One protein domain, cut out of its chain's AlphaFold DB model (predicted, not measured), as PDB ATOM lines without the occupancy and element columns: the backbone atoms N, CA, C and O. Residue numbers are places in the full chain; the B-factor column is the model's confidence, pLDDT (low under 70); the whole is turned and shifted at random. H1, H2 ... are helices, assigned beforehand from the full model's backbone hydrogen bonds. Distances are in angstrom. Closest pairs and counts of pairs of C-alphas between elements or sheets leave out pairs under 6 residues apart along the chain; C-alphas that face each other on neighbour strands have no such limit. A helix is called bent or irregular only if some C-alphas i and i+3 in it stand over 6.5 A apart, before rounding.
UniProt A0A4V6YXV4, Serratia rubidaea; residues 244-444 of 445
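This is residues 244 to 444 of the 445 residues of a protein of Serratia rubidaea (UniProt A0A4V6YXV4). Three long helices, H1, H2 and H3, lie side by side, with the shorter H5 along part of them as fourth member of an up-and-down bundle, each running against the one before. At the end where H1 begins, H6b, H7 and H8 gather into a small head. The printed part has 201 residues with eight named helices, H1 to H8 in chain order, and no named strand: all helix. It is only just compact, close to loose, with a radius of gyration of the C-alphas of 19.7 A, spanning 61 by 33 by 30 A.

H1, residues 244 to 278, begins at C-alpha (211.689, 213.303, 174.581) and measures 52.9 A. H2, residues 290 to 319, measures 42.9 A. H3, residues 321 to 350, measures 41.5 A and has a kink of 37 degrees near residue 328. H4 is residues 352 to 355 and H5 residues 361 to 372. H6, residues 382 to 402, was assigned as one helix by its hydrogen bonds but is bent, with C-alphas 391 and 394 7.1 A apart; its arms are H6a, residues 382 to 391, and H6b, residues 394 to 402. H3, H5 and H6a are irregular: C-alphas 322 and 325 are 7.3 A apart, 362 and 365 8.4 A, 388 and 391 6.7 A. H7 is residues 407 to 414; H8, residues 438 to 442, ends at C-alpha (191.371, 201.421, 190.491).

H1 and H2 form a helical hairpin at a shallow tilt of 24 degrees, closest at the C-alphas of Cys 258 and Ala 310, 5.8 A. H3 touches H1, the same way, closest at the C-alphas of Thr 255 and Ser 328, 5.1 A. H5 touches H1 with residues 261 to 271 of H1 alone, closest at the C-alphas of Gly 268 and Phe 365, 6.5 A. H4 touches H5, closest at the C-alphas of Phe 355 and Gln 366, 5.4 A. H6a touches H3, closest at the C-alphas of Ala 333 and Thr 382, 4.4 A. H7 touches H2, closest at the C-alphas of Tyr 319 and Ala 409, 5.9 A. H6b and H8 only just touch, with 3 pairs of C-alphas within 8 A, closest at those of Phe 400 and Gln 441, 5.0 A. Every O i to N i+4 pair is within hydrogen-bond range in H6b, H7 and H8, against 25 of 31 in H1, 24 of 26 in H2, 21 of 26 in H3, 6 of 8 in H5 and 3 of 6 in H6a; H4 is too short for such a pair.

The C-alphas farthest apart, of Gly 283 and Ala 427, are 62.1 A apart. The links H1 to H2 and H7 to H8 are long. The printed part has no cut, and no printed residue is under 70 in pLDDT.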
ATOM      1  N   GLU A 244     213.009 213.129 173.970       96.75
ATOM      2  CA  GLU A 244     211.689 213.303 174.581       96.75
ATOM      3  C   GLU A 244     210.576 213.188 173.534       96.75
ATOM      4  O   GLU A 244     209.628 212.419 173.711       96.75
ATOM      5  N   LEU A 245     210.732 213.893 172.411       97.75
ATOM      6  CA  LEU A 245     209.789 213.868 171.299       97.75
ATOM      7  C   LEU A 245     209.627 212.455 170.723       97.75
ATOM      8  O   LEU A 245     208.505 212.002 170.495       97.75
ATOM      9  N   THR A 246     210.737 211.733 170.545       98.12
ATOM     10  CA  THR A 246     210.741 210.342 170.068       98.12
ATOM     11  C   THR A 246     210.047 209.405 171.055       98.12
ATOM     12  O   THR A 246     209.253 208.558 170.651       98.12
ATOM     13  N   LEU A 247     210.290 209.556 172.360       97.50
ATOM     14  CA  LEU A 247     209.654 208.725 173.383       97.50
ATOM     15  C   LEU A 247     208.149 208.996 173.499       97.50
ATOM     16  O   LEU A 247     207.394 208.043 173.686       97.50
ATOM     17  N   ARG A 248     207.697 210.249 173.348       98.19
ATOM     18  CA  ARG A 248     206.263 210.597 173.269       98.19
ATOM     19  C   ARG A 248     205.617 210.014 172.011       98.19
ATOM     20  O   ARG A 248     204.558 209.403 172.102       98.19
ATOM     21  N   ALA A 249     206.286 210.119 170.862       98.44
ATOM     22  CA  ALA A 249     205.848 209.505 169.609       98.44
ATOM     23  C   ALA A 249     205.676 207.985 169.736       98.44
ATOM     24  O   ALA A 249     204.625 207.450 169.382       98.44
ATOM     25  N   LEU A 250     206.669 207.300 170.313       98.25
ATOM     26  CA  LEU A 250     206.633 205.853 170.510       98.25
ATOM     27  C   LEU A 250     205.442 205.405 171.362       98.25
ATOM     28  O   LEU A 250     204.928 204.321 171.126       98.25
ATOM     29  N   GLN A 251     204.958 206.205 172.316       98.44
ATOM     30  CA  GLN A 251     203.759 205.838 173.086       98.44
ATOM     31  C   GLN A 251     202.534 205.649 172.186       98.44
ATOM     32  O   GLN A 251     201.758 204.720 172.388       98.44
ATOM     33  N   LEU A 252     202.378 206.491 171.162       98.38
ATOM     34  CA  LEU A 252     201.264 206.407 170.220       98.38
ATOM     35  C   LEU A 252     201.438 205.220 169.267       98.38
ATOM     36  O   LEU A 252     200.498 204.460 169.031       98.38
ATOM     37  N   THR A 253     202.651 205.031 168.742       97.62
ATOM     38  CA  THR A 253     202.909 204.001 167.725       97.62
ATOM     39  C   THR A 253     202.907 202.595 168.324       97.62
ATOM     40  O   THR A 253     202.298 201.693 167.754       97.62
ATOM     41  N   ARG A 254     203.453 202.419 169.536       98.00
ATOM     42  CA  ARG A 254     203.378 201.173 170.321       98.00
ATOM     43  C   ARG A 254     201.944 200.724 170.555       98.00
ATOM     44  O   ARG A 254     201.634 199.546 170.373       98.00
ATOM     45  N   THR A 255     201.080 201.662 170.935       98.25
ATOM     46  CA  THR A 255     199.659 201.395 171.153       98.25
ATOM     47  C   THR A 255     198.978 200.968 169.856       98.25
ATOM     48  O   THR A 255     198.355 199.909 169.824       98.25
ATOM     49  N   ALA A 256     199.179 201.705 168.759       97.12
ATOM     50  CA  ALA A 256     198.621 201.342 167.455       97.12
ATOM     51  C   ALA A 256     199.109 199.961 166.966       97.12
ATOM     52  O   ALA A 256     198.318 199.152 166.475       97.12
ATOM     53  N   CYS A 257     200.395 199.633 167.167       97.19
ATOM     54  CA  CYS A 257     200.993 198.350 166.779       97.19
ATOM     55  C   CYS A 257     200.332 197.134 167.442       97.19
ATOM     56  O   CYS A 257     200.470 196.024 166.924       97.19
ATOM     57  N   CYS A 258     199.610 197.306 168.552       98.50
ATOM     58  CA  CYS A 258     198.878 196.211 169.186       98.50
ATOM     59  C   CYS A 258     197.825 195.618 168.236       98.50
ATOM     60  O   CYS A 258     197.682 194.396 168.183       98.50
ATOM     61  N   GLY A 259     197.190 196.453 167.403       98.50
ATOM     62  CA  GLY A 259     196.228 196.012 166.389       98.50
ATOM     63  C   GLY A 259     196.813 194.992 165.411       98.50
ATOM     64  O   GLY A 259     196.137 194.032 165.057       98.50
ATOM     65  N   LEU A 260     198.100 195.112 165.058       98.81
ATOM     66  CA  LEU A 260     198.776 194.163 164.160       98.81
ATOM     67  C   LEU A 260     198.780 192.738 164.726       98.81
ATOM     68  O   LEU A 260     198.531 191.782 164.000       98.81
ATOM     69  N   SER A 261     199.037 192.593 166.029       98.81
ATOM     70  CA  SER A 261     199.032 191.281 166.685       98.81
ATOM     71  C   SER A 261     197.618 190.727 166.823       98.81
ATOM     72  O   SER A 261     197.396 189.559 166.524       98.81
ATOM     73  N   VAL A 262     196.641 191.552 167.209       98.81
ATOM     74  CA  VAL A 262     195.246 191.090 167.302       98.81
ATOM     75  C   VAL A 262     194.735 190.630 165.932       98.81
ATOM     76  O   VAL A 262     194.133 189.565 165.824       98.81
ATOM     77  N   GLY A 263     195.028 191.385 164.870       98.75
ATOM     78  CA  GLY A 263     194.659 191.016 163.504       98.75
ATOM     79  C   GLY A 263     195.349 189.738 163.036       98.75
ATOM     80  O   GLY A 263     194.713 188.886 162.421       98.75
ATOM     81  N   ALA A 264     196.624 189.559 163.391       98.81
ATOM     82  CA  ALA A 264     197.338 188.328 163.092       98.81
ATOM     83  C   ALA A 264     196.696 187.110 163.777       98.81
ATOM     84  O   ALA A 264     196.502 186.077 163.140       98.81
ATOM     85  N   LEU A 265     196.296 187.234 165.047       98.88
ATOM     86  CA  LEU A 265     195.597 186.157 165.748       98.88
ATOM     87  C   LEU A 265     194.210 185.880 165.146       98.88
ATOM     88  O   LEU A 265     193.855 184.715 164.977       98.88
ATOM     89  N   ASP A 266     193.460 186.920 164.759       98.62
ATOM     90  CA  ASP A 266     192.188 186.760 164.040       98.62
ATOM     91  C   ASP A 266     192.383 185.922 162.756       98.62
ATOM     92  O   ASP A 266     191.595 185.013 162.479       98.62
ATOM     93  N   ALA A 267     193.436 186.206 161.978       98.50
ATOM     94  CA  ALA A 267     193.767 185.455 160.766       98.50
ATOM     95  C   ALA A 267     194.177 184.010 161.073       98.50
ATOM     96  O   ALA A 267     193.704 183.092 160.401       98.50
ATOM     97  N   GLY A 268     195.010 183.802 162.097       98.50
ATOM     98  CA  GLY A 268     195.448 182.475 162.529       98.50
ATOM     99  C   GLY A 268     194.267 181.593 162.929       98.50
ATOM    100  O   GLY A 268     194.114 180.498 162.396       98.50
ATOM    101  N   ILE A 269     193.370 182.107 163.778       98.69
ATOM    102  CA  ILE A 269     192.149 181.401 164.196       98.69
ATOM    103  C   ILE A 269     191.280 181.060 162.986       98.69
ATOM    104  O   ILE A 269     190.808 179.930 162.872       98.69
ATOM    105  N   LYS A 270     191.080 182.012 162.064       97.88
ATOM    106  CA  LYS A 270     190.269 181.795 160.862       97.88
ATOM    107  C   LYS A 270     190.841 180.684 159.976       97.88
ATOM    108  O   LYS A 270     190.097 179.790 159.583       97.88
ATOM    109  N   LEU A 271     192.139 180.727 159.682       97.62
ATOM    110  CA  LEU A 271     192.815 179.713 158.867       97.62
ATOM    111  C   LEU A 271     192.776 178.336 159.543       97.62
ATOM    112  O   LEU A 271     192.509 177.330 158.891       97.62
ATOM    113  N   THR A 272     192.974 178.273 160.862       98.06
ATOM    114  CA  THR A 272     192.835 177.011 161.596       98.06
ATOM    115  C   THR A 272     191.408 176.485 161.550       98.06
ATOM    116  O   THR A 272     191.212 175.302 161.284       98.06
ATOM    117  N   LEU A 273     190.407 177.346 161.744       97.69
ATOM    118  CA  LEU A 273     188.999 176.961 161.689       97.69
ATOM    119  C   LEU A 273     188.613 176.399 160.312       97.69
ATOM    120  O   LEU A 273     188.007 175.329 160.246       97.69
ATOM    121  N   GLU A 274     189.009 177.082 159.232       96.19
ATOM    122  CA  GLU A 274     188.807 176.635 157.847       96.19
ATOM    123  C   GLU A 274     189.373 175.219 157.632       96.19
ATOM    124  O   GLU A 274     188.701 174.364 157.050       96.19
ATOM    125  N   LEU A 275     190.575 174.931 158.151       96.19
ATOM    126  CA  LEU A 275     191.179 173.601 158.059       96.19
ATOM    127  C   LEU A 275     190.398 172.548 158.861       96.19
ATOM    128  O   LEU A 275     190.023 171.504 158.321       96.19
ATOM    129  N   VAL A 276     190.171 172.782 160.156       96.44
ATOM    130  CA  VAL A 276     189.655 171.736 161.059       96.44
ATOM    131  C   VAL A 276     188.184 171.396 160.819       96.44
ATOM    132  O   VAL A 276     187.728 170.316 161.199       96.44
ATOM    133  N   GLN A 277     187.433 172.285 160.165       96.38
ATOM    134  CA  GLN A 277     186.064 172.010 159.724       96.38
ATOM    135  C   GLN A 277     186.005 171.000 158.573       96.38
ATOM    136  O   GLN A 277     185.037 170.244 158.471       96.38
ATOM    137  N   GLN A 278     187.022 170.987 157.710       93.62
ATOM    138  CA  GLN A 278     187.060 170.151 156.509       93.62
ATOM    139  C   GLN A 278     187.848 168.857 156.729       93.62
ATOM    140  O   GLN A 278     187.521 167.817 156.157       93.62
ATOM    141  N   HIS A 279     188.889 168.905 157.560       94.38
ATOM    142  CA  HIS A 279     189.805 167.789 157.742       94.38
ATOM    143  C   HIS A 279     189.283 166.753 158.747       94.38
ATOM    144  O   HIS A 279     188.623 167.097 159.730       94.38
ATOM    145  N   ARG A 280     189.587 165.469 158.512       94.75
ATOM    146  CA  ARG A 280     189.155 164.350 159.363       94.75
ATOM    147  C   ARG A 280     190.341 163.606 159.962       94.75
ATOM    148  O   ARG A 280     191.307 163.324 159.260       94.75
ATOM    149  N   LEU A 281     190.224 163.244 161.236       93.00
ATOM    150  CA  LEU A 281     191.138 162.370 161.969       93.00
ATOM    151  C   LEU A 281     190.314 161.393 162.806       93.00
ATOM    152  O   LEU A 281     189.254 161.751 163.319       93.00
ATOM    153  N   TYR A 282     190.787 160.152 162.936       93.25
ATOM    154  CA  TYR A 282     190.101 159.111 163.715       93.25
ATOM    155  C   TYR A 282     188.622 158.928 163.308       93.25
ATOM    156  O   TYR A 282     187.744 158.753 164.147       93.25
ATOM    157  N   GLY A 283     188.325 159.043 162.008       93.94
ATOM    158  CA  GLY A 283     186.971 158.905 161.453       93.94
ATOM    159  C   GLY A 283     186.044 160.120 161.628       93.94
ATOM    160  O   GLY A 283     185.006 160.183 160.968       93.94
ATOM    161  N   ARG A 284     186.412 161.127 162.428       94.94
ATOM    162  CA  ARG A 284     185.581 162.315 162.707       94.94
ATOM    163  C   ARG A 284     186.233 163.607 162.220       94.94
ATOM    164  O   ARG A 284     187.420 163.616 161.897       94.94
ATOM    165  N   ARG A 285     185.469 164.694 162.080       95.88
ATOM    166  CA  ARG A 285     186.055 165.993 161.699       95.88
ATOM    167  C   ARG A 285     186.947 166.486 162.829       95.88
ATOM    168  O   ARG A 285     186.640 166.271 163.997       95.88
ATOM    169  N   MET A 286     188.033 167.177 162.503       97.12
ATOM    170  CA  MET A 286     188.942 167.691 163.528       97.12
ATOM    171  C   MET A 286     188.232 168.652 164.485       97.12
ATOM    172  O   MET A 286     188.490 168.601 165.679       97.12
ATOM    173  N   ILE A 287     187.277 169.451 163.998       97.44
ATOM    174  CA  ILE A 287     186.452 170.335 164.838       97.44
ATOM    175  C   ILE A 287     185.607 169.588 165.890       97.44
ATOM    176  O   ILE A 287     185.131 170.200 166.838       97.44
ATOM    177  N   GLU A 288     185.405 168.275 165.749       97.00
ATOM    178  CA  GLU A 288     184.689 167.431 166.720       97.00
ATOM    179  C   GLU A 288     185.632 166.866 167.796       97.00
ATOM    180  O   GLU A 288     185.182 166.155 168.688       97.00
ATOM    181  N   LEU A 289     186.941 167.138 167.706       97.25
ATOM    182  CA  LEU A 289     187.927 166.751 168.710       97.25
ATOM    183  C   LEU A 289     187.969 167.768 169.851       97.25
ATOM    184  O   LEU A 289     188.238 168.942 169.618       97.25
ATOM    185  N   ASP A 290     187.795 167.293 171.081       97.00
ATOM    186  CA  ASP A 290     187.810 168.107 172.300       97.00
ATOM    187  C   ASP A 290     189.084 168.958 172.388       97.00
ATOM    188  O   ASP A 290     189.014 170.155 172.637       97.00
ATOM    189  N   THR A 291     190.245 168.382 172.060       96.06
ATOM    190  CA  THR A 291     191.530 169.100 172.034       96.06
ATOM    191  C   THR A 291     191.538 170.282 171.059       96.06
ATOM    192  O   THR A 291     192.061 171.347 171.386       96.06
ATOM    193  N   VAL A 292     190.919 170.129 169.884       97.62
ATOM    194  CA  VAL A 292     190.797 171.191 168.873       97.62
ATOM    195  C   VAL A 292     189.819 172.264 169.346       97.62
ATOM    196  O   VAL A 292     190.101 173.455 169.217       97.62
ATOM    197  N   GLN A 293     188.683 171.863 169.920       97.62
ATOM    198  CA  GLN A 293     187.690 172.792 170.460       97.62
ATOM    199  C   GLN A 293     188.266 173.622 171.612       97.62
ATOM    200  O   GLN A 293     188.117 174.844 171.615       97.62
ATOM    201  N   THR A 294     188.983 172.985 172.543       98.25
ATOM    202  CA  THR A 294     189.681 173.656 173.646       98.25
ATOM    203  C   THR A 294     190.701 174.660 173.118       98.25
ATOM    204  O   THR A 294     190.672 175.819 173.528       98.25
ATOM    205  N   LEU A 295     191.543 174.275 172.150       98.44
ATOM    206  CA  LEU A 295     192.522 175.195 171.568       98.44
ATOM    207  C   LEU A 295     191.857 176.414 170.910       98.44
ATOM    208  O   LEU A 295     192.339 177.538 171.067       98.44
ATOM    209  N   LEU A 296     190.762 176.221 170.171       98.31
ATOM    210  CA  LEU A 296     190.037 177.324 169.535       98.31
ATOM    211  C   LEU A 296     189.375 178.247 170.569       98.31
ATOM    212  O   LEU A 296     189.426 179.469 170.408       98.31
ATOM    213  N   ALA A 297     188.807 177.693 171.643       98.38
ATOM    214  CA  ALA A 297     188.225 178.470 172.739       98.38
ATOM    215  C   ALA A 297     189.287 179.321 173.460       98.38
ATOM    216  O   ALA A 297     189.088 180.518 173.687       98.38
ATOM    217  N   GLU A 298     190.451 178.738 173.742       98.31
ATOM    218  CA  GLU A 298     191.588 179.445 174.336       98.31
ATOM    219  C   GLU A 298     192.139 180.521 173.394       98.31
ATOM    220  O   GLU A 298     192.355 181.658 173.812       98.31
ATOM    221  N   SER A 299     192.290 180.209 172.103       98.69
ATOM    222  CA  SER A 299     192.740 181.182 171.097       98.69
ATOM    223  C   SER A 299     191.795 182.377 171.015       98.69
ATOM    224  O   SER A 299     192.238 183.525 170.984       98.69
ATOM    225  N   THR A 300     190.488 182.111 171.036       98.31
ATOM    226  CA  THR A 300     189.449 183.146 171.030       98.31
ATOM    227  C   THR A 300     189.500 183.989 172.303       98.31
ATOM    228  O   THR A 300     189.376 185.210 172.234       98.31
ATOM    229  N   THR A 301     189.769 183.368 173.453       98.62
ATOM    230  CA  THR A 301     189.974 184.075 174.728       98.62
ATOM    231  C   THR A 301     191.173 185.019 174.655       98.62
ATOM    232  O   THR A 301     191.058 186.188 175.021       98.62
ATOM    233  N   VAL A 302     192.311 184.557 174.124       98.69
ATOM    234  CA  VAL A 302     193.506 185.397 173.941       98.69
ATOM    235  C   VAL A 302     193.224 186.556 172.981       98.69
ATOM    236  O   VAL A 302     193.641 187.684 173.255       98.69
ATOM    237  N   ALA A 303     192.490 186.315 171.890       98.50
ATOM    238  CA  ALA A 303     192.106 187.361 170.944       98.50
ATOM    239  C   ALA A 303     191.214 188.421 171.606       98.50
ATOM    240  O   ALA A 303     191.464 189.616 171.449       98.50
ATOM    241  N   TRP A 304     190.229 187.994 172.401       98.19
ATOM    242  CA  TRP A 304     189.341 188.889 173.139       98.19
ATOM    243  C   TRP A 304     190.094 189.728 174.181       98.19
ATOM    244  O   TRP A 304     189.980 190.953 174.177       98.19
ATOM    245  N   LEU A 305     190.933 189.103 175.015       98.12
ATOM    246  CA  LEU A 305     191.747 189.810 176.012       98.12
ATOM    247  C   LEU A 305     192.700 190.822 175.364       98.12
ATOM    248  O   LEU A 305     192.867 191.940 175.860       98.12
ATOM    249  N   SER A 306     193.311 190.441 174.240       98.50
ATOM    250  CA  SER A 306     194.222 191.308 173.492       98.50
ATOM    251  C   SER A 306     193.490 192.501 172.884       98.50
ATOM    252  O   SER A 306     194.002 193.616 172.947       98.50
ATOM    253  N   GLU A 307     192.286 192.290 172.347       97.19
ATOM    254  CA  GLU A 307     191.450 193.357 171.797       97.19
ATOM    255  C   GLU A 307     191.024 194.358 172.869       97.19
ATOM    256  O   GLU A 307     191.226 195.558 172.697       97.19
ATOM    257  N   VAL A 308     190.486 193.879 173.997       96.12
ATOM    258  CA  VAL A 308     190.072 194.748 175.110       96.12
ATOM    259  C   VAL A 308     191.261 195.571 175.602       96.12
ATOM    260  O   VAL A 308     191.157 196.787 175.758       96.12
ATOM    261  N   THR A 309     192.422 194.933 175.768       96.62
ATOM    262  CA  THR A 309     193.646 195.615 176.208       96.62
ATOM    263  C   THR A 309     194.116 196.654 175.186       96.62
ATOM    264  O   THR A 309     194.459 197.774 175.569       96.62
ATOM    265  N   ALA A 310     194.113 196.326 173.889       97.69
ATOM    266  CA  ALA A 310     194.496 197.253 172.821       97.69
ATOM    267  C   ALA A 310     193.549 198.457 172.749       97.69
ATOM    268  O   ALA A 310     193.998 199.589 172.569       97.69
ATOM    269  N   TRP A 311     192.249 198.221 172.915       95.38
ATOM    270  CA  TRP A 311     191.220 199.249 172.851       95.38
ATOM    271  C   TRP A 311     191.294 200.203 174.048       95.38
ATOM    272  O   TRP A 311     191.336 201.422 173.869       95.38
ATOM    273  N   VAL A 312     191.434 199.656 175.260       95.19
ATOM    274  CA  VAL A 312     191.689 200.436 176.480       95.19
ATOM    275  C   VAL A 312     192.965 201.265 176.327       95.19
ATOM    276  O   VAL A 312     192.955 202.463 176.612       95.19
ATOM    277  N   ALA A 313     194.055 200.673 175.829       96.81
ATOM    278  CA  ALA A 313     195.311 201.390 175.616       96.81
ATOM    279  C   ALA A 313     195.190 202.514 174.578       96.81
ATOM    280  O   ALA A 313     195.756 203.589 174.768       96.81
ATOM    281  N   ALA A 314     194.435 202.293 173.501       96.38
ATOM    282  CA  ALA A 314     194.190 203.299 172.474       96.38
ATOM    283  C   ALA A 314     193.426 204.508 173.024       96.38
ATOM    284  O   ALA A 314     193.841 205.647 172.808       96.38
ATOM    285  N   ARG A 315     192.371 204.275 173.810       95.25
ATOM    286  CA  ARG A 315     191.558 205.357 174.379       95.25
ATOM    287  C   ARG A 315     192.248 206.132 175.492       95.25
ATOM    288  O   ARG A 315     191.928 207.304 175.683       95.25
ATOM    289  N   HIS A 316     193.256 205.561 176.155       95.75
ATOM    290  CA  HIS A 316     194.082 206.331 177.095       95.75
ATOM    291  C   HIS A 316     194.701 207.564 176.424       95.75
ATOM    292  O   HIS A 316     194.837 208.592 177.077       95.75
ATOM    293  N   ALA A 317     194.994 207.526 175.119       95.31
ATOM    294  CA  ALA A 317     195.527 208.688 174.411       95.31
ATOM    295  C   ALA A 317     194.558 209.883 174.374       95.31
ATOM    296  O   ALA A 317     195.019 211.018 174.280       95.31
ATOM    297  N   GLY A 318     193.244 209.640 174.439       94.31
ATOM    298  CA  GLY A 318     192.213 210.679 174.457       94.31
ATOM    299  C   GLY A 318     191.813 211.127 175.865       94.31
ATOM    300  O   GLY A 318     191.632 212.319 176.083       94.31
ATOM    301  N   TYR A 319     191.704 210.189 176.813       94.62
ATOM    302  CA  TYR A 319     191.147 210.464 178.148       94.62
ATOM    303  C   TYR A 319     192.205 210.612 179.251       94.62
ATOM    304  O   TYR A 319     192.025 211.400 180.172       94.62
ATOM    305  N   LEU A 320     193.322 209.883 179.161       95.44
ATOM    306  CA  LEU A 320     194.388 209.845 180.173       95.44
ATOM    307  C   LEU A 320     195.788 209.937 179.522       95.44
ATOM    308  O   LEU A 320     196.648 209.079 179.756       95.44
ATOM    309  N   PRO A 321     196.058 210.956 178.677       95.88
ATOM    310  CA  PRO A 321     197.292 211.030 177.889       95.88
ATOM    311  C   PRO A 321     198.565 211.078 178.751       95.88
ATOM    312  O   PRO A 321     199.615 210.596 178.331       95.88
ATOM    313  N   GLN A 322     198.490 211.595 179.979       96.44
ATOM    314  CA  GLN A 322     199.618 211.657 180.917       96.44
ATOM    315  C   GLN A 322     200.035 210.272 181.455       96.44
ATOM    316  O   GLN A 322     201.096 210.140 182.065       96.44
ATOM    317  N   GLU A 323     199.216 209.237 181.247       96.69
ATOM    318  CA  GLU A 323     199.483 207.857 181.674       96.69
ATOM    319  C   GLU A 323     199.991 206.965 180.525       96.69
ATOM    320  O   GLU A 323     200.365 205.804 180.732       96.69
ATOM    321  N   MET A 324     200.062 207.503 179.301       97.69
ATOM    322  CA  MET A 324     200.431 206.757 178.096       97.69
ATOM    323  C   MET A 324     201.841 206.164 178.150       97.69
ATOM    324  O   MET A 324     202.066 205.089 177.587       97.69
ATOM    325  N   SER A 325     202.781 206.776 178.879       97.38
ATOM    326  CA  SER A 325     204.130 206.229 179.093       97.38
ATOM    327  C   SER A 325     204.139 204.885 179.829       97.38
ATOM    328  O   SER A 325     205.126 204.151 179.752       97.38
ATOM    329  N   VAL A 326     203.059 204.557 180.545       97.19
ATOM    330  CA  VAL A 326     202.870 203.290 181.261       97.19
ATOM    331  C   VAL A 326     202.021 202.341 180.421       97.19
ATOM    332  O   VAL A 326     202.443 201.223 180.127       97.19
ATOM    333  N   ILE A 327     200.840 202.794 179.998       97.25
ATOM    334  CA  ILE A 327     199.841 201.948 179.332       97.25
ATOM    335  C   ILE A 327     200.326 201.441 177.972       97.25
ATOM    336  O   ILE A 327     200.197 200.249 177.689       97.25
ATOM    337  N   SER A 328     200.957 202.299 177.162       97.81
ATOM    338  CA  SER A 328     201.501 201.878 175.862       97.81
ATOM    339  C   SER A 328     202.587 200.807 176.012       97.81
ATOM    340  O   SER A 328     202.621 199.845 175.246       97.81
ATOM    341  N   ALA A 329     203.445 200.934 177.031       97.44
ATOM    342  CA  ALA A 329     204.520 199.989 177.306       97.44
ATOM    343  C   ALA A 329     203.982 198.642 177.814       97.44
ATOM    344  O   ALA A 329     204.438 197.591 177.359       97.44
ATOM    345  N   LEU A 330     202.980 198.655 178.702       96.94
ATOM    346  CA  LEU A 330     202.302 197.440 179.167       96.94
ATOM    347  C   LEU A 330     201.638 196.693 178.005       96.94
ATOM    348  O   LEU A 330     201.919 195.509 177.799       96.94
ATOM    349  N   ALA A 331     200.819 197.388 177.211       97.94
ATOM    350  CA  ALA A 331     200.103 196.795 176.085       97.94
ATOM    351  C   ALA A 331     201.070 196.217 175.039       97.94
ATOM    352  O   ALA A 331     200.960 195.046 174.669       97.94
ATOM    353  N   LYS A 332     202.083 196.995 174.629       98.25
ATOM    354  CA  LYS A 332     203.075 196.573 173.629       98.25
ATOM    355  C   LYS A 332     203.978 195.437 174.105       98.25
ATOM    356  O   LYS A 332     204.439 194.656 173.275       98.25
ATOM    357  N   ALA A 333     204.256 195.327 175.403       97.81
ATOM    358  CA  ALA A 333     205.017 194.201 175.944       97.81
ATOM    359  C   ALA A 333     204.174 192.918 176.043       97.81
ATOM    360  O   ALA A 333     204.702 191.819 175.847       97.81
ATOM    361  N   ALA A 334     202.885 193.045 176.368       97.94
ATOM    362  CA  ALA A 334     201.994 191.916 176.607       97.94
ATOM    363  C   ALA A 334     201.422 191.333 175.310       97.94
ATOM    364  O   ALA A 334     201.658 190.162 175.012       97.94
ATOM    365  N   ILE A 335     200.712 192.145 174.522       98.69
ATOM    366  CA  ILE A 335     199.865 191.671 173.416       98.69
ATOM    367  C   ILE A 335     200.670 190.916 172.347       98.69
ATOM    368  O   ILE A 335     200.322 189.771 172.062       98.69
ATOM    369  N   PRO A 336     201.770 191.459 171.781       98.56
ATOM    370  CA  PRO A 336     202.540 190.727 170.778       98.56
ATOM    371  C   PRO A 336     203.128 189.420 171.311       98.56
ATOM    372  O   PRO A 336     203.168 188.436 170.586       98.56
ATOM    373  N   SER A 337     203.553 189.387 172.576       97.31
ATOM    374  CA  SER A 337     204.129 188.180 173.180       97.31
ATOM    375  C   SER A 337     203.071 187.088 173.381       97.31
ATOM    376  O   SER A 337     203.322 185.933 173.050       97.31
ATOM    377  N   LEU A 338     201.883 187.457 173.877       98.19
ATOM    378  CA  LEU A 338     200.751 186.539 174.056       98.19
ATOM    379  C   LEU A 338     200.264 185.984 172.714       98.19
ATOM    380  O   LEU A 338     200.056 184.780 172.577       98.19
ATOM    381  N   VAL A 339     200.137 186.851 171.707       98.75
ATOM    382  CA  VAL A 339     199.736 186.438 170.360       98.75
ATOM    383  C   VAL A 339     200.770 185.511 169.731       98.75
ATOM    384  O   VAL A 339     200.374 184.493 169.177       98.75
ATOM    385  N   ALA A 340     202.069 185.814 169.833       98.25
ATOM    386  CA  ALA A 340     203.115 184.956 169.274       98.25
ATOM    387  C   ALA A 340     203.030 183.533 169.848       98.25
ATOM    388  O   ALA A 340     203.035 182.565 169.095       98.25
ATOM    389  N   GLN A 341     202.875 183.413 171.170       98.12
ATOM    390  CA  GLN A 341     202.712 182.116 171.833       98.12
ATOM    391  C   GLN A 341     201.465 181.378 171.342       98.12
ATOM    392  O   GLN A 341     201.530 180.188 171.040       98.12
ATOM    393  N   GLN A 342     200.331 182.073 171.228       98.62
ATOM    394  CA  GLN A 342     199.092 181.439 170.785       98.62
ATOM    395  C   GLN A 342     199.140 181.021 169.309       98.62
ATOM    396  O   GLN A 342     198.620 179.966 168.953       98.62
ATOM    397  N   LEU A 343     199.798 181.810 168.461       98.44
ATOM    398  CA  LEU A 343     200.034 181.479 167.061       98.44
ATOM    399  C   LEU A 343     200.882 180.207 166.907       98.44
ATOM    400  O   LEU A 343     200.541 179.367 166.081       98.44
ATOM    401  N   THR A 344     201.907 180.005 167.743       97.56
ATOM    402  CA  THR A 344     202.684 178.752 167.769       97.56
ATOM    403  C   THR A 344     201.818 177.541 168.127       97.56
ATOM    404  O   THR A 344     201.912 176.503 167.482       97.56
ATOM    405  N   ARG A 345     200.903 177.669 169.096       98.06
ATOM    406  CA  ARG A 345     199.980 176.572 169.451       98.06
ATOM    407  C   ARG A 345     199.018 176.232 168.311       98.06
ATOM    408  O   ARG A 345     198.696 175.069 168.088       98.06
ATOM    409  N   LEU A 346     198.563 177.248 167.575       98.12
ATOM    410  CA  LEU A 346     197.778 177.048 166.358       98.12
ATOM    411  C   LEU A 346     198.618 176.369 165.264       98.12
ATOM    412  O   LEU A 346     198.121 175.450 164.623       98.12
ATOM    413  N   GLU A 347     199.884 176.752 165.082       96.62
ATOM    414  CA  GLU A 347     200.810 176.120 164.128       96.62
ATOM    415  C   GLU A 347     200.972 174.618 164.391       96.62
ATOM    416  O   GLU A 347     200.817 173.812 163.471       96.62
ATOM    417  N   GLU A 348     201.186 174.231 165.650       95.25
ATOM    418  CA  GLU A 348     201.264 172.825 166.060       95.25
ATOM    419  C   GLU A 348     199.985 172.058 165.691       95.25
ATOM    420  O   GLU A 348     200.052 170.960 165.133       95.25
ATOM    421  N   GLN A 349     198.809 172.656 165.916       95.81
ATOM    422  CA  GLN A 349     197.526 172.049 165.548       95.81
ATOM    423  C   GLN A 349     197.334 171.911 164.032       95.81
ATOM    424  O   GLN A 349     196.674 170.969 163.576       95.81
ATOM    425  N   MET A 350     197.893 172.829 163.245       94.56
ATOM    426  CA  MET A 350     197.876 172.766 161.781       94.56
ATOM    427  C   MET A 350     198.785 171.645 161.243       94.56
ATOM    428  O   MET A 350     198.603 171.189 160.106       94.56
ATOM    429  N   GLY A 351     199.755 171.178 162.037       93.62
ATOM    430  CA  GLY A 351     200.750 170.187 161.635       93.62
ATOM    431  C   GLY A 351     201.543 170.651 160.409       93.62
ATOM    432  O   GLY A 351     201.827 171.834 160.244       93.62
ATOM    433  N   ALA A 352     201.840 169.737 159.477       93.88
ATOM    434  CA  ALA A 352     202.583 170.071 158.254       93.88
ATOM    435  C   ALA A 352     201.945 171.208 157.424       93.88
ATOM    436  O   ALA A 352     202.650 171.918 156.712       93.88
ATOM    437  N   ARG A 353     200.626 171.428 157.537       94.44
ATOM    438  CA  ARG A 353     199.902 172.505 156.832       94.44
ATOM    439  C   ARG A 353     200.170 173.895 157.405       94.44
ATOM    440  O   ARG A 353     199.935 174.878 156.713       94.44
ATOM    441  N   GLY A 354     200.646 173.971 158.646       92.25
ATOM    442  CA  GLY A 354     201.125 175.209 159.258       92.25
ATOM    443  C   GLY A 354     202.553 175.565 158.844       92.25
ATOM    444  O   GLY A 354     202.937 176.717 159.002       92.25
ATOM    445  N   PHE A 355     203.306 174.608 158.284       92.12
ATOM    446  CA  PHE A 355     204.743 174.733 158.021       92.12
ATOM    447  C   PHE A 355     205.106 174.759 156.523       92.12
ATOM    448  O   PHE A 355     205.980 175.518 156.109       92.12
ATOM    449  N   VAL A 356     204.445 173.945 155.690       91.94
ATOM    450  CA  VAL A 356     204.755 173.810 154.255       91.94
ATOM    451  C   VAL A 356     204.017 174.871 153.435       91.94
ATOM    452  O   VAL A 356     202.786 174.879 153.398       91.94
ATOM    453  N   SER A 357     204.765 175.732 152.736       86.06
ATOM    454  CA  SER A 357     204.231 176.895 152.008       86.06
ATOM    455  C   SER A 357     203.228 176.558 150.897       86.06
ATOM    456  O   SER A 357     202.289 177.315 150.704       86.06
ATOM    457  N   ASP A 358     203.333 175.407 150.233       85.94
ATOM    458  CA  ASP A 358     202.464 175.100 149.080       85.94
ATOM    459  C   ASP A 358     201.312 174.134 149.412       85.94
ATOM    460  O   ASP A 358     200.568 173.709 148.530       85.94
ATOM    461  N   LEU A 359     201.145 173.759 150.687       88.44
ATOM    462  CA  LEU A 359     200.220 172.687 151.075       88.44
ATOM    463  C   LEU A 359     198.808 173.174 151.436       88.44
ATOM    464  O   LEU A 359     197.831 172.462 151.206       88.44
ATOM    465  N   TYR A 360     198.682 174.347 152.056       93.19
ATOM    466  CA  TYR A 360     197.403 174.861 152.546       93.19
ATOM    467  C   TYR A 360     197.327 176.382 152.422       93.19
ATOM    468  O   TYR A 360     198.251 177.088 152.821       93.19
ATOM    469  N   ALA A 361     196.209 176.881 151.884       92.69
ATOM    470  CA  ALA A 361     195.914 178.309 151.730       92.69
ATOM    471  C   ALA A 361     197.061 179.135 151.102       92.69
ATOM    472  O   ALA A 361     197.253 180.294 151.473       92.69
ATOM    473  N   GLY A 362     197.840 178.536 150.191       91.94
ATOM    474  CA  GLY A 362     199.003 179.174 149.557       91.94
ATOM    475  C   GLY A 362     200.106 179.593 150.537       91.94
ATOM    476  O   GLY A 362     200.814 180.556 150.272       91.94
ATOM    477  N   GLY A 363     200.196 178.952 151.707       94.56
ATOM    478  CA  GLY A 363     201.231 179.244 152.702       94.56
ATOM    479  C   GLY A 363     200.878 180.395 153.636       94.56
ATOM    480  O   GLY A 363     201.708 180.801 154.449       94.56
ATOM    481  N   ALA A 364     199.636 180.893 153.579       96.31
ATOM    482  CA  ALA A 364     199.187 182.041 154.361       96.31
ATOM    483  C   ALA A 364     199.426 181.885 155.869       96.31
ATOM    484  O   ALA A 364     199.781 182.861 156.525       96.31
ATOM    485  N   PHE A 365     199.275 180.676 156.422       96.81
ATOM    486  CA  PHE A 365     199.508 180.440 157.848       96.81
ATOM    487  C   PHE A 365     200.997 180.545 158.208       96.81
ATOM    488  O   PHE A 365     201.368 181.309 159.093       96.81
ATOM    489  N   GLN A 366     201.869 179.845 157.483       95.94
ATOM    490  CA  GLN A 366     203.319 179.919 157.684       95.94
ATOM    491  C   GLN A 366     203.842 181.352 157.486       95.94
ATOM    492  O   GLN A 366     204.622 181.850 158.300       95.94
ATOM    493  N   LYS A 367     203.379 182.051 156.443       97.56
ATOM    494  CA  LYS A 367     203.684 183.470 156.229       97.56
ATOM    495  C   LYS A 367     203.252 184.324 157.415       97.56
ATOM    496  O   LYS A 367     204.042 185.127 157.895       97.56
ATOM    497  N   LEU A 368     202.029 184.141 157.909       98.31
ATOM    498  CA  LEU A 368     201.506 184.864 159.066       98.31
ATOM    499  C   LEU A 368     202.409 184.700 160.300       98.31
ATOM    500  O   LEU A 368     202.719 185.699 160.950       98.31
ATOM    501  N   ILE A 369     202.869 183.474 160.589       97.25
ATOM    502  CA  ILE A 369     203.824 183.205 161.675       97.25
ATOM    503  C   ILE A 369     205.122 183.989 161.460       97.25
ATOM    504  O   ILE A 369     205.561 184.705 162.361       97.25
ATOM    505  N   ARG A 370     205.724 183.897 160.264       97.75
ATOM    506  CA  ARG A 370     206.968 184.614 159.930       97.75
ATOM    507  C   ARG A 370     206.814 186.123 160.075       97.75
ATOM    508  O   ARG A 370     207.658 186.772 160.693       97.75
ATOM    509  N   ASP A 371     205.745 186.674 159.514       98.62
ATOM    510  CA  ASP A 371     205.462 188.105 159.503       98.62
ATOM    511  C   ASP A 371     205.227 188.650 160.913       98.62
ATOM    512  O   ASP A 371     205.681 189.750 161.229       98.62
ATOM    513  N   HIS A 372     204.538 187.899 161.777       98.62
ATOM    514  CA  HIS A 372     204.205 188.357 163.126       98.62
ATOM    515  C   HIS A 372     205.438 188.514 164.024       98.62
ATOM    516  O   HIS A 372     205.452 189.406 164.875       98.62
ATOM    517  N   GLN A 373     206.507 187.742 163.796       97.50
ATOM    518  CA  GLN A 373     207.700 187.757 164.657       97.50
ATOM    519  C   GLN A 373     208.376 189.129 164.792       97.50
ATOM    520  O   GLN A 373     209.074 189.374 165.776       97.50
ATOM    521  N   ILE A 374     208.164 190.053 163.851       97.12
ATOM    522  CA  ILE A 374     208.699 191.416 163.963       97.12
ATOM    523  C   ILE A 374     207.932 192.282 164.974       97.12
ATOM    524  O   ILE A 374     208.497 193.220 165.543       97.12
ATOM    525  N   VAL A 375     206.656 191.981 165.235       98.12
ATOM    526  CA  VAL A 375     205.766 192.831 166.041       98.12
ATOM    527  C   VAL A 375     206.207 192.909 167.513       98.12
ATOM    528  O   VAL A 375     206.187 194.010 168.074       98.12
ATOM    529  N   PRO A 376     206.688 191.827 168.161       97.56
ATOM    530  CA  PRO A 376     207.330 191.906 169.476       97.56
ATOM    531  C   PRO A 376     208.675 192.656 169.504       97.56
ATOM    532  O   PRO A 376     209.142 193.002 170.588       97.56
ATOM    533  N   ILE A 377     209.309 192.908 168.351       96.25
ATOM    534  CA  ILE A 377     210.685 193.430 168.250       96.25
ATOM    535  C   ILE A 377     210.710 194.934 167.959       96.25
ATOM    536  O   ILE A 377     211.427 195.678 168.632       96.25
ATOM    537  N   PHE A 378     209.952 195.395 166.961       94.06
ATOM    538  CA  PHE A 378     209.996 196.793 166.518       94.06
ATOM    539  C   PHE A 378     209.224 197.752 167.446       94.06
ATOM    540  O   PHE A 378     208.494 197.318 168.342       94.06
ATOM    541  N   ASP A 379     209.398 199.063 167.248       91.31
ATOM    542  CA  ASP A 379     208.799 200.123 168.082       91.31
ATOM    543  C   ASP A 379     209.121 199.957 169.588       91.31
ATOM    544  O   ASP A 379     208.370 200.334 170.492       91.31
ATOM    545  N   GLY A 380     210.296 199.381 169.860       93.69
ATOM    546  CA  GLY A 380     210.711 198.887 171.166       93.69
ATOM    547  C   GLY A 380     210.349 197.414 171.337       93.69
ATOM    548  O   GLY A 380     209.179 197.025 171.262       93.69
ATOM    549  N   SER A 381     211.361 196.596 171.626       96.88
ATOM    550  CA  SER A 381     211.153 195.177 171.899       96.88
ATOM    551  C   SER A 381     210.328 194.966 173.171       96.88
ATOM    552  O   SER A 381     210.190 195.875 174.000       96.88
ATOM    553  N   THR A 382     209.808 193.755 173.375       96.88
ATOM    554  CA  THR A 382     209.140 193.375 174.632       96.88
ATOM    555  C   THR A 382     209.988 193.730 175.860       96.88
ATOM    556  O   THR A 382     209.467 194.269 176.837       96.88
ATOM    557  N   ILE A 383     211.304 193.493 175.808       96.44
ATOM    558  CA  ILE A 383     212.220 193.823 176.909       96.44
ATOM    559  C   ILE A 383     212.352 195.337 177.073       96.44
ATOM    560  O   ILE A 383     212.238 195.825 178.193       96.44
ATOM    561  N   VAL A 384     212.528 196.092 175.983       96.69
ATOM    562  CA  VAL A 384     212.628 197.562 176.042       96.69
ATOM    563  C   VAL A 384     211.382 198.174 176.680       96.69
ATOM    564  O   VAL A 384     211.500 199.032 177.550       96.69
ATOM    565  N   ASN A 385     210.189 197.706 176.307       97.50
ATOM    566  CA  ASN A 385     208.941 198.191 176.898       97.50
ATOM    567  C   ASN A 385     208.830 197.846 178.390       97.50
ATOM    568  O   ASN A 385     208.434 198.696 179.181       97.50
ATOM    569  N   ARG A 386     209.241 196.641 178.806       96.50
ATOM    570  CA  ARG A 386     209.286 196.269 180.232       96.50
ATOM    571  C   ARG A 386     210.284 197.124 181.015       96.50
ATOM    572  O   ARG A 386     209.952 197.620 182.085       96.50
ATOM    573  N   VAL A 387     211.482 197.340 180.473       96.69
ATOM    574  CA  VAL A 387     212.522 198.169 181.105       96.69
ATOM    575  C   VAL A 387     212.085 199.633 181.197       96.69
ATOM    576  O   VAL A 387     212.354 200.276 182.207       96.69
ATOM    577  N   ALA A 388     211.328 200.151 180.223       95.12
ATOM    578  CA  ALA A 388     210.783 201.512 180.262       95.12
ATOM    579  C   ALA A 388     209.816 201.765 181.440       95.12
ATOM    580  O   ALA A 388     209.590 202.916 181.826       95.12
ATOM    581  N   LEU A 389     209.260 200.711 182.047       95.19
ATOM    582  CA  LEU A 389     208.430 200.820 183.249       95.19
ATOM    583  C   LEU A 389     209.268 200.968 184.526       95.19
ATOM    584  O   LEU A 389     208.793 201.565 185.490       95.19
ATOM    585  N   VAL A 390     210.509 200.471 184.545       96.56
ATOM    586  CA  VAL A 390     211.348 200.405 185.755       96.56
ATOM    587  C   VAL A 390     211.561 201.781 186.402       96.56
ATOM    588  O   VAL A 390     211.287 201.901 187.597       96.56
ATOM    589  N   PRO A 391     211.937 202.851 185.668       94.94
ATOM    590  CA  PRO A 391     212.096 204.180 186.265       94.94
ATOM    591  C   PRO A 391     210.783 204.777 186.796       94.94
ATOM    592  O   PRO A 391     210.804 205.671 187.637       94.94
ATOM    593  N   GLN A 392     209.634 204.290 186.315       95.31
ATOM    594  CA  GLN A 392     208.306 204.772 186.702       95.31
ATOM    595  C   GLN A 392     207.768 204.067 187.957       95.31
ATOM    596  O   GLN A 392     206.905 204.623 188.641       95.31
ATOM    597  N   LEU A 393     208.289 202.878 188.304       94.38
ATOM    598  CA  LEU A 393     207.808 202.060 189.426       94.38
ATOM    599  C   LEU A 393     207.719 202.815 190.765       94.38
ATOM    600  O   LEU A 393     206.679 202.689 191.415       94.38
ATOM    601  N   PRO A 394     208.706 203.632 191.195       95.00
ATOM    602  CA  PRO A 394     208.596 204.361 192.459       95.00
ATOM    603  C   PRO A 394     207.376 205.293 192.515       95.00
ATOM    604  O   PRO A 394     206.681 205.352 193.532       95.00
ATOM    605  N   THR A 395     207.083 205.993 191.413       93.38
ATOM    606  CA  THR A 395     205.907 206.866 191.297       93.38
ATOM    607  C   THR A 395     204.620 206.045 191.263       93.38
ATOM    608  O   THR A 395     203.689 206.348 192.010       93.38
ATOM    609  N   LEU A 396     204.583 204.967 190.473       93.31
ATOM    610  CA  LEU A 396     203.423 204.072 190.390       93.31
ATOM    611  C   LEU A 396     203.057 203.490 191.765       93.31
ATOM    612  O   LEU A 396     201.905 203.590 192.182       93.31
ATOM    613  N   ILE A 397     204.038 202.962 192.509       93.31
ATOM    614  CA  ILE A 397     203.846 202.391 193.853       93.31
ATOM    615  C   ILE A 397     203.338 203.453 194.831       93.31
ATOM    616  O   ILE A 397     202.408 203.202 195.602       93.31
ATOM    617  N   ARG A 398     203.938 204.651 194.813       93.25
ATOM    618  CA  ARG A 398     203.534 205.752 195.695       93.25
ATOM    619  C   ARG A 398     202.066 206.120 195.480       93.25
ATOM    620  O   ARG A 398     201.336 206.262 196.456       93.25
ATOM    621  N   HIS A 399     201.635 206.263 194.230       92.56
ATOM    622  CA  HIS A 399     200.264 206.663 193.918       92.56
ATOM    623  C   HIS A 399     199.253 205.519 194.068       92.56
ATOM    624  O   HIS A 399     198.143 205.758 194.538       92.56
ATOM    625  N   PHE A 400     199.655 204.265 193.835       91.44
ATOM    626  CA  PHE A 400     198.862 203.084 194.204       91.44
ATOM    627  C   PHE A 400     198.517 203.057 195.700       91.44
ATOM    628  O   PHE A 400     197.355 202.887 196.081       91.44
ATOM    629  N   LYS A 401     199.496 203.341 196.568       90.75
ATOM    630  CA  LYS A 401     199.273 203.454 198.021       90.75
ATOM    631  C   LYS A 401     198.393 204.641 198.421       90.75
ATOM    632  O   LYS A 401     197.728 204.568 199.452       90.75
ATOM    633  N   LYS A 402     198.342 205.708 197.621       90.50
ATOM    634  CA  LYS A 402     197.450 206.853 197.864       90.50
ATOM    635  C   LYS A 402     196.029 206.649 197.323       90.50
ATOM    636  O   LYS A 402     195.114 207.271 197.840       90.50
ATOM    637  N   GLY A 403     195.838 205.790 196.317       85.44
ATOM    638  CA  GLY A 403     194.528 205.546 195.698       85.44
ATOM    639  C   GLY A 403     194.024 206.700 194.819       85.44
ATOM    640  O   GLY A 403     192.815 206.906 194.723       85.44
ATOM    641  N   THR A 404     194.935 207.460 194.199       84.31
ATOM    642  CA  THR A 404     194.649 208.692 193.431       84.31
ATOM    643  C   THR A 404     194.187 208.442 191.987       84.31
ATOM    644  O   THR A 404     194.623 209.154 191.089       84.31
ATOM    645  N   ALA A 405     193.342 207.435 191.756       90.62
ATOM    646  CA  ALA A 405     192.848 207.120 190.415       90.62
ATOM    647  C   ALA A 405     191.851 208.180 189.923       90.62
ATOM    648  O   ALA A 405     190.960 208.578 190.679       90.62
ATOM    649  N   ASP A 406     191.955 208.575 188.654       93.50
ATOM    650  CA  ASP A 406     190.927 209.366 187.979       93.50
ATOM    651  C   ASP A 406     189.805 208.442 187.482       93.50
ATOM    652  O   ASP A 406     189.814 207.941 186.357       93.50
ATOM    653  N   LEU A 407     188.855 208.150 188.374       92.75
ATOM    654  CA  LEU A 407     187.743 207.249 188.063       92.75
ATOM    655  C   LEU A 407     186.787 207.829 187.019       92.75
ATOM    656  O   LEU A 407     186.269 207.076 186.208       92.75
ATOM    657  N   ALA A 408     186.593 209.150 186.996       92.94
ATOM    658  CA  ALA A 408     185.705 209.781 186.027       92.94
ATOM    659  C   ALA A 408     186.257 209.636 184.601       92.94
ATOM    660  O   ALA A 408     185.518 209.289 183.678       92.94
ATOM    661  N   ALA A 409     187.567 209.838 184.424       92.75
ATOM    662  CA  ALA A 409     188.221 209.599 183.144       92.75
ATOM    663  C   ALA A 409     188.207 208.112 182.754       92.75
ATOM    664  O   ALA A 409     188.029 207.797 181.578       92.75
ATOM    665  N   LEU A 410     188.355 207.189 183.715       92.75
ATOM    666  CA  LEU A 410     188.231 205.749 183.451       92.75
ATOM    667  C   LEU A 410     186.815 205.344 183.026       92.75
ATOM    668  O   LEU A 410     186.681 204.556 182.091       92.75
ATOM    669  N   ASP A 411     185.780 205.893 183.659       92.31
ATOM    670  CA  ASP A 411     184.385 205.630 183.297       92.31
ATOM    671  C   ASP A 411     184.105 206.092 181.859       92.31
ATOM    672  O   ASP A 411     183.563 205.336 181.050       92.31
ATOM    673  N   GLN A 412     184.562 207.294 181.491       91.75
ATOM    674  CA  GLN A 412     184.474 207.793 180.112       91.75
ATOM    675  C   GLN A 412     185.304 206.954 179.135       91.75
ATOM    676  O   GLN A 412     184.886 206.686 178.005       91.75
ATOM    677  N   LEU A 413     186.488 206.508 179.553       91.94
ATOM    678  CA  LEU A 413     187.330 205.640 178.742       91.94
ATOM    679  C   LEU A 413     186.640 204.299 178.461       91.94
ATOM    680  O   LEU A 413     186.768 203.795 177.346       91.94
ATOM    681  N   ALA A 414     185.915 203.740 179.432       90.06
ATOM    682  CA  ALA A 414     185.230 202.454 179.322       90.06
ATOM    683  C   ALA A 414     183.923 202.511 178.504       90.06
ATOM    684  O   ALA A 414     183.517 201.503 177.927       90.06
ATOM    685  N   GLN A 415     183.275 203.675 178.420       89.88
ATOM    686  CA  GLN A 415     182.037 203.873 177.657       89.88
ATOM    687  C   GLN A 415     182.301 203.928 176.145       89.88
ATOM    688  O   GLN A 415     182.898 204.877 175.638       89.88
ATOM    689  N   LEU A 416     181.836 202.923 175.394       81.88
ATOM    690  CA  LEU A 416     182.048 202.835 173.938       81.88
ATOM    691  C   LEU A 416     181.538 204.071 173.180       81.88
ATOM    692  O   LEU A 416     182.185 204.509 172.230       81.88
ATOM    693  N   ASP A 417     180.417 204.623 173.630       83.56
ATOM    694  CA  ASP A 417     179.683 205.755 173.068       83.56
ATOM    695  C   ASP A 417     180.071 207.113 173.667       83.56
ATOM    696  O   ASP A 417     179.559 208.141 173.218       83.56
ATOM    697  N   ALA A 418     180.989 207.145 174.642       82.06
ATOM    698  CA  ALA A 418     181.454 208.410 175.194       82.06
ATOM    699  C   ALA A 418     182.024 209.309 174.084       82.06
ATOM    700  O   ALA A 418     182.736 208.825 173.192       82.06
ATOM    701  N   PRO A 419     181.742 210.625 174.141       74.69
ATOM    702  CA  PRO A 419     182.232 211.558 173.147       74.69
ATOM    703  C   PRO A 419     183.757 211.510 173.126       74.69
ATOM    704  O   PRO A 419     184.421 211.626 174.161       74.69
ATOM    705  N   GLN A 420     184.314 211.314 171.935       71.81
ATOM    706  CA  GLN A 420     185.748 211.457 171.741       71.81
ATOM    707  C   GLN A 420     186.126 212.936 171.796       71.81
ATOM    708  O   GLN A 420     185.342 213.775 171.339       71.81
ATOM    709  N   PRO A 421     187.320 213.270 172.310       72.38
ATOM    710  CA  PRO A 421     187.800 214.636 172.227       72.38
ATOM    711  C   PRO A 421     187.857 215.078 170.756       72.38
ATOM    712  O   PRO A 421     188.202 214.294 169.869       72.38
ATOM    713  N   GLU A 422     187.513 216.341 170.483       75.19
ATOM    714  CA  GLU A 422     187.510 216.888 169.115       75.19
ATOM    715  C   GLU A 422     188.885 216.771 168.438       75.19
ATOM    716  O   GLU A 422     188.979 216.619 167.216       75.19
ATOM    717  N   ALA A 423     189.946 216.792 169.247       83.50
ATOM    718  CA  ALA A 423     191.312 216.530 168.841       83.50
ATOM    719  C   ALA A 423     192.047 215.676 169.881       83.50
ATOM    720  O   ALA A 423     191.830 215.808 171.085       83.50
ATOM    721  N   LEU A 424     192.978 214.842 169.410       89.12
ATOM    722  CA  LEU A 424     193.888 214.109 170.288       89.12
ATOM    723  C   LEU A 424     194.716 215.096 171.135       89.12
ATOM    724  O   LEU A 424     195.390 215.956 170.560       89.12
ATOM    725  N   PRO A 425     194.749 214.958 172.474       93.12
ATOM    726  CA  PRO A 425     195.497 215.842 173.368       93.12
ATOM    727  C   PRO A 425     197.008 215.531 173.352       93.12
ATOM    728  O   PRO A 425     197.623 215.224 174.372       93.12
ATOM    729  N   LEU A 426     197.637 215.620 172.177       93.50
ATOM    730  CA  LEU A 426     199.038 215.253 171.935       93.50
ATOM    731  C   LEU A 426     200.026 216.042 172.814       93.50
ATOM    732  O   LEU A 426     201.039 215.498 173.264       93.50
ATOM    733  N   ALA A 427     199.712 217.307 173.105       93.31
ATOM    734  CA  ALA A 427     200.498 218.170 173.988       93.31
ATOM    735  C   ALA A 427     200.541 217.671 175.446       93.31
ATOM    736  O   ALA A 427     201.483 217.984 176.169       93.31
ATOM    737  N   SER A 428     199.565 216.859 175.860       95.12
ATOM    738  CA  SER A 428     199.445 216.336 177.224       95.12
ATOM    739  C   SER A 428     200.235 215.047 177.467       95.12
ATOM    740  O   SER A 428     200.314 214.591 178.606       95.12
ATOM    741  N   LEU A 429     200.822 214.440 176.430       96.56
ATOM    742  CA  LEU A 429     201.670 213.254 176.583       96.56
ATOM    743  C   LEU A 429     202.950 213.599 177.346       96.56
ATOM    744  O   LEU A 429     203.673 214.519 176.964       96.56
ATOM    745  N   THR A 430     203.292 212.795 178.347       95.94
ATOM    746  CA  THR A 430     204.538 212.917 179.113       95.94
ATOM    747  C   THR A 430     205.397 211.667 178.939       95.94
ATOM    748  O   THR A 430     204.888 210.583 178.678       95.94
ATOM    749  N   ILE A 431     206.722 211.775 179.086       95.56
ATOM    750  CA  ILE A 431     207.617 210.597 179.027       95.56
ATOM    751  C   ILE A 431     207.600 209.753 180.308       95.56
ATOM    752  O   ILE A 431     208.010 208.596 180.289       95.56
ATOM    753  N   PHE A 432     207.093 210.322 181.402       95.38
ATOM    754  CA  PHE A 432     206.858 209.639 182.666       95.38
ATOM    755  C   PHE A 432     205.499 210.042 183.219       95.38
ATOM    756  O   PHE A 432     205.160 211.233 183.228       95.38
ATOM    757  N   SER A 433     204.755 209.073 183.748       93.69
ATOM    758  CA  SER A 433     203.537 209.388 184.483       93.69
ATOM    759  C   SER A 433     203.877 209.995 185.842       93.69
ATOM    760  O   SER A 433     204.713 209.474 186.588       93.69
ATOM    761  N   ARG A 434     203.209 211.104 186.171       91.06
ATOM    762  CA  ARG A 434     203.391 211.833 187.438       91.06
ATOM    763  C   ARG A 434     202.389 211.425 188.515       91.06
ATOM    764  O   ARG A 434     202.733 211.474 189.689       91.06
ATOM    765  N   ASN A 435     201.196 210.989 188.110       88.88
ATOM    766  CA  ASN A 435     200.095 210.629 189.012       88.88
ATOM    767  C   ASN A 435     199.855 209.109 189.083       88.88
ATOM    768  O   ASN A 435     198.974 208.633 189.798       88.88
ATOM    769  N   GLY A 436     200.689 208.332 188.391       91.38
ATOM    770  CA  GLY A 436     200.657 206.878 188.379       91.38
ATOM    771  C   GLY A 436     199.868 206.303 187.199       91.38
ATOM    772  O   GLY A 436     200.126 206.653 186.056       91.38
ATOM    773  N   CYS A 437     198.982 205.348 187.440       94.00
ATOM    774  CA  CYS A 437     198.194 204.719 186.385       94.00
ATOM    775  C   CYS A 437     196.822 204.413 186.964       94.00
ATOM    776  O   CYS A 437     196.706 203.537 187.826       94.00
ATOM    777  N   SER A 438     195.814 205.164 186.537       94.62
ATOM    778  CA  SER A 438     194.467 205.110 187.086       94.62
ATOM    779  C   SER A 438     193.898 203.700 186.968       94.62
ATOM    780  O   SER A 438     193.359 203.193 187.949       94.62
ATOM    781  N   LEU A 439     194.118 203.012 185.838       91.00
ATOM    782  CA  LEU A 439     193.659 201.633 185.630       91.00
ATOM    783  C   LEU A 439     194.203 200.667 186.696       91.00
ATOM    784  O   LEU A 439     193.454 199.891 187.277       91.00
ATOM    785  N   VAL A 440     195.504 200.740 186.997       84.88
ATOM    786  CA  VAL A 440     196.142 199.883 188.015       84.88
ATOM    787  C   VAL A 440     195.691 200.268 189.424       84.88
ATOM    788  O   VAL A 440     195.512 199.412 190.287       84.88
ATOM    789  N   GLN A 441     195.522 201.564 189.680       89.44
ATOM    790  CA  GLN A 441     195.119 202.086 190.986       89.44
ATOM    791  C   GLN A 441     193.660 201.770 191.323       89.44
ATOM    792  O   GLN A 441     193.353 201.547 192.494       89.44
ATOM    793  N   ALA A 442     192.781 201.736 190.321       87.25
ATOM    794  CA  ALA A 442     191.371 201.421 190.491       87.25
ATOM    795  C   ALA A 442     191.157 199.996 191.025       87.25
ATOM    796  O   ALA A 442     190.299 199.813 191.880       87.25
ATOM    797  N   CYS A 443     192.000 199.025 190.644       79.75
ATOM    798  CA  CYS A 443     191.927 197.631 191.114       79.75
ATOM    799  C   CYS A 443     192.176 197.431 192.621       79.75
ATOM    800  O   CYS A 443     192.071 196.309 193.110       79.75
ATOM    801  N   ARG A 444     192.584 198.472 193.361       75.81
ATOM    802  CA  ARG A 444     192.729 198.410 194.824       75.81
ATOM    803  C   ARG A 444     191.385 198.529 195.553       75.81
ATOM    804  O   ARG A 444     191.304 198.113 196.708       75.81
TER     805      ARG A 444